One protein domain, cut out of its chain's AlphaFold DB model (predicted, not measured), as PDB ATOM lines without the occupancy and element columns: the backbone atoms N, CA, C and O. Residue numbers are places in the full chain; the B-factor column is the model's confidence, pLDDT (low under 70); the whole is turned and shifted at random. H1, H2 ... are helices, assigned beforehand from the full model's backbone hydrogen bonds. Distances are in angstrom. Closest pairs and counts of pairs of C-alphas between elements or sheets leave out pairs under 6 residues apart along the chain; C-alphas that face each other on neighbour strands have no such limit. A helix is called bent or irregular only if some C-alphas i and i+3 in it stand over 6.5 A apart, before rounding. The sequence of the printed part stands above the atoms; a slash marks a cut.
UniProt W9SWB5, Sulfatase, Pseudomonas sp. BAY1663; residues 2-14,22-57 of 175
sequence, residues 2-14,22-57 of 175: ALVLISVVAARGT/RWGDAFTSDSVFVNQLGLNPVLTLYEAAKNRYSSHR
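What this domain is: This is residues 2 to 14 and 22 to 57 of the 175 residues of the protein "Sulfatase" of Pseudomonas sp. BAY1663 (UniProt W9SWB5). A helical arm, H4, runs out from a small loose head made of two short helices, H2 and H3, while a separate helix, H1, stands free beyond a cut in the printed part. No helix touches another, and there is no packed core; residues 45 to 57, of which 45 to 53 belong to H4, stick out from the head. The printed part has 49 residues with four named helices, H1, H2, H3 and H4 in that order, and no named strand, and its class is all helix. The whole is only just loose, close to extended, with a radius of gyration of the C-alphas of 14.4 A, and its outline is flat, with spans of 39 by 34 by 16 A.

Where its parts are: H1 is residues 2 to 12, 15.5 A from first to last C-alpha, and begins at C-alpha 2 at (98.173, 188.471, 223.966). After the cut comes H2, residues 23 to 26, 5.6 A long, with C-alpha 23 at (118.207, 195.510, 205.622). H3 is residues 32 to 37, 8.9 A long. H4, residues 41 to 53, is the longest helix by residues, 17.9 A from first to last C-alpha, and ends at C-alpha 53 at (111.975, 182.191, 190.378). None of the four helices is bent or irregular.

How they stand to each other: H1 is apart from H2, H3 and H4, and residues 2 to 14, of which 2 to 12 belong to H1, stand free. H2 and H3 are close but not clearly touching: their closest C-alphas, those of Ala 26 and Asn 35, are 6.3 A apart, and their centres are 11.1 A apart. H3 and H4 meet only through their link, residues 38 to 40. H2 and H4 are apart. In H1, H3 and H4 every O i to N i+4 pair is within hydrogen-bond range; H2, with 4 residues, is too short for such a pair, and its one O i to N i+3 pair is within range.

The domain as a whole: The two C-alphas farthest apart, those of Ala 2 and Arg 57, the first and last printed residues, are 41.0 A apart. Residues 15 to 21 are not printed, and C-alphas 14 and 22 are 11.6 A apart across this cut, which falls in the link from H1 to H2. Of the links that are printed whole, H2 to H3 and H3 to H4 are both tight. The mean pLDDT of the printed part is 71.4, and confidence is low, under 70, at residues 11 to 14, 22 to 28, 38 and 54 to 57.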
ATOM      1  N   ALA A   2      96.853 187.932 223.598       76.00
ATOM      2  CA  ALA A   2      98.173 188.471 223.966       76.00
ATOM      3  C   ALA A   2      99.325 188.023 223.039       76.00
ATOM      4  O   ALA A   2     100.125 188.848 222.617       76.00
ATOM      5  N   LEU A   3      99.357 186.744 222.648       77.06
ATOM      6  CA  LEU A   3     100.355 186.208 221.708       77.06
ATOM      7  C   LEU A   3     100.320 186.894 220.338       77.06
ATOM      8  O   LEU A   3     101.361 187.246 219.806       77.06
ATOM      9  N   VAL A   4      99.127 187.146 219.796       81.50
ATOM     10  CA  VAL A   4      98.968 187.845 218.509       81.50
ATOM     11  C   VAL A   4      99.481 189.280 218.617       81.50
ATOM     12  O   VAL A   4     100.177 189.755 217.729       81.50
ATOM     13  N   LEU A   5      99.193 189.950 219.733       79.00
ATOM     14  CA  LEU A   5      99.655 191.308 220.010       79.00
ATOM     15  C   LEU A   5     101.185 191.389 220.108       79.00
ATOM     16  O   LEU A   5     101.789 192.271 219.502       79.00
ATOM     17  N   ILE A   6     101.814 190.436 220.801       79.75
ATOM     18  CA  ILE A   6     103.276 190.338 220.901       79.75
ATOM     19  C   ILE A   6     103.892 190.073 219.525       79.75
ATOM     20  O   ILE A   6     104.848 190.751 219.152       79.75
ATOM     21  N   SER A   7     103.318 189.162 218.736       76.81
ATOM     22  CA  SER A   7     103.796 188.875 217.379       76.81
ATOM     23  C   SER A   7     103.699 190.089 216.455       76.81
ATOM     24  O   SER A   7     104.613 190.327 215.675       76.81
ATOM     25  N   VAL A   8     102.633 190.888 216.557       76.56
ATOM     26  CA  VAL A   8     102.469 192.116 215.761       76.56
ATOM     27  C   VAL A   8     103.488 193.184 216.168       76.56
ATOM     28  O   VAL A   8     104.074 193.832 215.302       76.56
ATOM     29  N   VAL A   9     103.747 193.350 217.468       74.56
ATOM     30  CA  VAL A   9     104.756 194.302 217.961       74.56
ATOM     31  C   VAL A   9     106.171 193.861 217.568       74.56
ATOM     32  O   VAL A   9     106.958 194.692 217.118       74.56
ATOM     33  N   ALA A  10     106.473 192.564 217.652       71.50
ATOM     34  CA  ALA A  10     107.751 191.999 217.226       71.50
ATOM     35  C   ALA A  10     107.952 192.095 215.704       71.50
ATOM     36  O   ALA A  10     109.028 192.482 215.259       71.50
ATOM     37  N   ALA A  11     106.912 191.828 214.904       66.94
ATOM     38  CA  ALA A  11     106.961 191.960 213.446       66.94
ATOM     39  C   ALA A  11     107.159 193.414 212.992       66.94
ATOM     40  O   ALA A  11     107.787 193.664 211.966       66.94
ATOM     41  N   ARG A  12     106.654 194.387 213.763       64.81
ATOM     42  CA  ARG A  12     106.888 195.813 213.504       64.81
ATOM     43  C   ARG A  12     108.327 196.243 213.828       64.81
ATOM     44  O   ARG A  12     108.769 197.280 213.340       64.81
ATOM     45  N   GLY A  13     109.051 195.483 214.652       62.47
ATOM     46  CA  GLY A  13     110.477 195.663 214.947       62.47
ATOM     47  C   GLY A  13     110.841 196.878 215.815       62.47
ATOM     48  O   GLY A  13     111.843 196.840 216.520       62.47
ATOM     49  N   THR A  14     110.036 197.945 215.830       59.50
ATOM     50  CA  THR A  14     110.246 199.119 216.693       59.50
ATOM     51  C   THR A  14     108.935 199.842 217.020       59.50
ATOM     52  O   THR A  14     108.021 199.927 216.198       59.50
ATOM     53  N   ARG A  22     115.436 198.735 207.955       59.25
ATOM     54  CA  ARG A  22     115.936 198.427 206.615       59.25
ATOM     55  C   ARG A  22     116.976 197.322 206.739       59.25
ATOM     56  O   ARG A  22     117.650 197.204 207.752       59.25
ATOM     57  N   TRP A  23     117.162 196.541 205.680       56.81
ATOM     58  CA  TRP A  23     118.207 195.510 205.622       56.81
ATOM     59  C   TRP A  23     119.613 196.072 205.914       56.81
ATOM     60  O   TRP A  23     120.443 195.374 206.483       56.81
ATOM     61  N   GLY A  24     119.851 197.355 205.605       56.81
ATOM     62  CA  GLY A  24     121.082 198.074 205.947       56.81
ATOM     63  C   GLY A  24     121.343 198.222 207.452       56.81
ATOM     64  O   GLY A  24     122.501 198.279 207.848       56.81
ATOM     65  N   ASP A  25     120.305 198.200 208.292       62.19
ATOM     66  CA  ASP A  25     120.446 198.291 209.753       62.19
ATOM     67  C   ASP A  25     121.000 196.988 210.368       62.19
ATOM     68  O   ASP A  25     121.424 196.977 211.523       62.19
ATOM     69  N   ALA A  26     121.017 195.884 209.607       61.22
ATOM     70  CA  ALA A  26     121.620 194.616 210.025       61.22
ATOM     71  C   ALA A  26     123.157 194.607 209.888       61.22
ATOM     72  O   ALA A  26     123.821 193.738 210.456       61.22
ATOM     73  N   PHE A  27     123.731 195.574 209.162       63.16
ATOM     74  CA  PHE A  27     125.175 195.711 208.975       63.16
ATOM     75  C   PHE A  27     125.738 196.662 210.030       63.16
ATOM     76  O   PHE A  27     125.761 197.875 209.850       63.16
ATOM     77  N   THR A  28     126.161 196.102 211.162       67.38
ATOM     78  CA  THR A  28     126.611 196.880 212.332       67.38
ATOM     79  C   THR A  28     128.119 196.802 212.571       67.38
ATOM     80  O   THR A  28     128.645 197.548 213.392       67.38
ATOM     81  N   SER A  29     128.824 195.916 211.861       74.81
ATOM     82  CA  SER A  29     130.256 195.661 212.030       74.81
ATOM     83  C   SER A  29     131.014 195.774 210.704       74.81
ATOM     84  O   SER A  29     130.446 195.547 209.639       74.81
ATOM     85  N   ASP A  30     132.321 196.037 210.759       73.00
ATOM     86  CA  ASP A  30     133.212 196.000 209.586       73.00
ATOM     87  C   ASP A  30     133.427 194.572 209.046       73.00
ATOM     88  O   ASP A  30     133.924 194.371 207.937       73.00
ATOM     89  N   SER A  31     133.040 193.550 209.818       75.19
ATOM     90  CA  SER A  31     133.115 192.154 209.393       75.19
ATOM     91  C   SER A  31     131.860 191.730 208.635       75.19
ATOM     92  O   SER A  31     130.780 191.570 209.207       75.19
ATOM     93  N   VAL A  32     132.034 191.435 207.343       74.69
ATOM     94  CA  VAL A  32     130.987 190.863 206.481       74.69
ATOM     95  C   VAL A  32     130.394 189.594 207.099       74.69
ATOM     96  O   VAL A  32     129.185 189.402 207.056       74.69
ATOM     97  N   PHE A  33     131.219 188.752 207.726       74.81
ATOM     98  CA  PHE A  33     130.766 187.503 208.338       74.81
ATOM     99  C   PHE A  33     129.799 187.730 209.510       74.81
ATOM    100  O   PHE A  33     128.768 187.066 209.598       74.81
ATOM    101  N   VAL A  34     130.093 188.700 210.382       72.62
ATOM    102  CA  VAL A  34     129.235 189.032 211.535       72.62
ATOM    103  C   VAL A  34     127.904 189.616 211.068       72.62
ATOM    104  O   VAL A  34     126.853 189.250 211.589       72.62
ATOM    105  N   ASN A  35     127.929 190.451 210.030       74.44
ATOM    106  CA  ASN A  35     126.708 191.010 209.453       74.44
ATOM    107  C   ASN A  35     125.823 189.927 208.811       74.44
ATOM    108  O   ASN A  35     124.605 189.964 208.951       74.44
ATOM    109  N   GLN A  36     126.424 188.921 208.166       71.44
ATOM    110  CA  GLN A  36     125.688 187.790 207.584       71.44
ATOM    111  C   GLN A  36     125.054 186.884 208.653       71.44
ATOM    112  O   GLN A  36     123.988 186.326 208.414       71.44
ATOM    113  N   LEU A  37     125.655 186.771 209.844       74.38
ATOM    114  CA  LEU A  37     125.053 186.067 210.987       74.38
ATOM    115  C   LEU A  37     123.839 186.803 211.572       74.38
ATOM    116  O   LEU A  37     122.954 186.163 212.139       74.38
ATOM    117  N   GLY A  38     123.793 188.132 211.440       68.25
ATOM    118  CA  GLY A  38     122.641 188.946 211.834       68.25
ATOM    119  C   GLY A  38     121.431 188.788 210.906       68.25
ATOM    120  O   GLY A  38     120.314 189.146 211.285       68.25
ATOM    121  N   LEU A  39     121.629 188.231 209.707       71.88
ATOM    122  CA  LEU A  39     120.564 187.955 208.748       71.88
ATOM    123  C   LEU A  39     119.957 186.573 209.004       71.88
ATOM    124  O   LEU A  39     120.650 185.608 209.311       71.88
ATOM    125  N   ASN A  40     118.637 186.451 208.838       81.69
ATOM    126  CA  ASN A  40     117.961 185.162 208.941       81.69
ATOM    127  C   ASN A  40     118.288 184.315 207.689       81.69
ATOM    128  O   ASN A  40     117.825 184.666 206.597       81.69
ATOM    129  N   PRO A  41     119.035 183.196 207.805       77.00
ATOM    130  CA  PRO A  41     119.504 182.441 206.641       77.00
ATOM    131  C   PRO A  41     118.356 181.824 205.840       77.00
ATOM    132  O   PRO A  41     118.427 181.730 204.619       77.00
ATOM    133  N   VAL A  42     117.275 181.433 206.522       79.00
ATOM    134  CA  VAL A  42     116.089 180.837 205.895       79.00
ATOM    135  C   VAL A  42     115.318 181.891 205.110       79.00
ATOM    136  O   VAL A  42     114.919 181.636 203.976       79.00
ATOM    137  N   LEU A  43     115.148 183.089 205.681       77.75
ATOM    138  CA  LEU A  43     114.511 184.206 204.984       77.75
ATOM    139  C   LEU A  43     115.350 184.653 203.783       77.75
ATOM    140  O   LEU A  43     114.809 184.807 202.697       77.75
ATOM    141  N   THR A  44     116.669 184.767 203.954       79.50
ATOM    142  CA  THR A  44     117.601 185.160 202.886       79.50
ATOM    143  C   THR A  44     117.596 184.139 201.747       79.50
ATOM    144  O   THR A  44     117.542 184.510 200.577       79.50
ATOM    145  N   LEU A  45     117.586 182.839 202.067       82.75
ATOM    146  CA  LEU A  45     117.470 181.774 201.072       82.75
ATOM    147  C   LEU A  45     116.107 181.797 200.368       82.75
ATOM    148  O   LEU A  45     116.047 181.617 199.152       82.75
ATOM    149  N   TYR A  46     115.021 182.031 201.109       83.50
ATOM    150  CA  TYR A  46     113.680 182.173 200.540       83.50
ATOM    151  C   TYR A  46     113.589 183.383 199.609       83.50
ATOM    152  O   TYR A  46     113.079 183.252 198.501       83.50
ATOM    153  N   GLU A  47     114.103 184.542 200.013       78.19
ATOM    154  CA  GLU A  47     114.146 185.746 199.186       78.19
ATOM    155  C   GLU A  47     115.030 185.544 197.956       78.19
ATOM    156  O   GLU A  47     114.621 185.904 196.855       78.19
ATOM    157  N   ALA A  48     116.183 184.884 198.096       78.44
ATOM    158  CA  ALA A  48     117.041 184.525 196.971       78.44
ATOM    159  C   ALA A  48     116.337 183.569 195.994       78.44
ATOM    160  O   ALA A  48     116.387 183.771 194.780       78.44
ATOM    161  N   ALA A  49     115.637 182.552 196.504       82.94
ATOM    162  CA  ALA A  49     114.853 181.630 195.687       82.94
ATOM    163  C   ALA A  49     113.681 182.351 195.009       82.94
ATOM    164  O   ALA A  49     113.502 182.240 193.799       82.94
ATOM    165  N   LYS A  50     112.919 183.151 195.756       79.75
ATOM    166  CA  LYS A  50     111.818 183.966 195.235       79.75
ATOM    167  C   LYS A  50     112.315 184.921 194.154       79.75
ATOM    168  O   LYS A  50     111.708 184.975 193.096       79.75
ATOM    169  N   ASN A  51     113.433 185.607 194.363       71.56
ATOM    170  CA  ASN A  51     114.031 186.481 193.355       71.56
ATOM    171  C   ASN A  51     114.497 185.694 192.124       71.56
ATOM    172  O   ASN A  51     114.288 186.150 191.002       71.56
ATOM    173  N   ARG A  52     115.053 184.490 192.308       72.88
ATOM    174  CA  ARG A  52     115.468 183.611 191.204       72.88
ATOM    175  C   ARG A  52     114.293 183.064 190.387       72.88
ATOM    176  O   ARG A  52     114.452 182.876 189.182       72.88
ATOM    177  N   TYR A  53     113.147 182.803 191.017       72.56
ATOM    178  CA  TYR A  53     111.975 182.191 190.378       72.56
ATOM    179  C   TYR A  53     110.850 183.178 190.030       72.56
ATOM    180  O   TYR A  53     109.950 182.819 189.274       72.56
ATOM    181  N   SER A  54     110.864 184.409 190.549       65.25
ATOM    182  CA  SER A  54     109.831 185.396 190.226       65.25
ATOM    183  C   SER A  54     110.026 185.963 188.820       65.25
ATOM    184  O   SER A  54     111.123 186.337 188.405       65.25
ATOM    185  N   SER A  55     108.918 186.093 188.097       53.75
ATOM    186  CA  SER A  55     108.827 186.687 186.761       53.75
ATOM    187  C   SER A  55     109.041 188.208 186.729       53.75
ATOM    188  O   SER A  55     108.986 188.805 185.661       53.75
ATOM    189  N   HIS A  56     109.360 188.858 187.857       53.59
ATOM    190  CA  HIS A  56     109.624 190.308 187.927       53.59
ATOM    191  C   HIS A  56     110.964 190.727 187.290       53.59
ATOM    192  O   HIS A  56     111.363 191.891 187.360       53.59
ATOM    193  N   ARG A  57     111.636 189.801 186.595       49.72
ATOM    194  CA  ARG A  57     112.802 190.076 185.750       49.72
ATOM    195  C   ARG A  57     112.494 191.002 184.569       49.72
ATOM    196  O   ARG A  57     113.427 191.461 183.922       49.72
TER     197      ARG A  57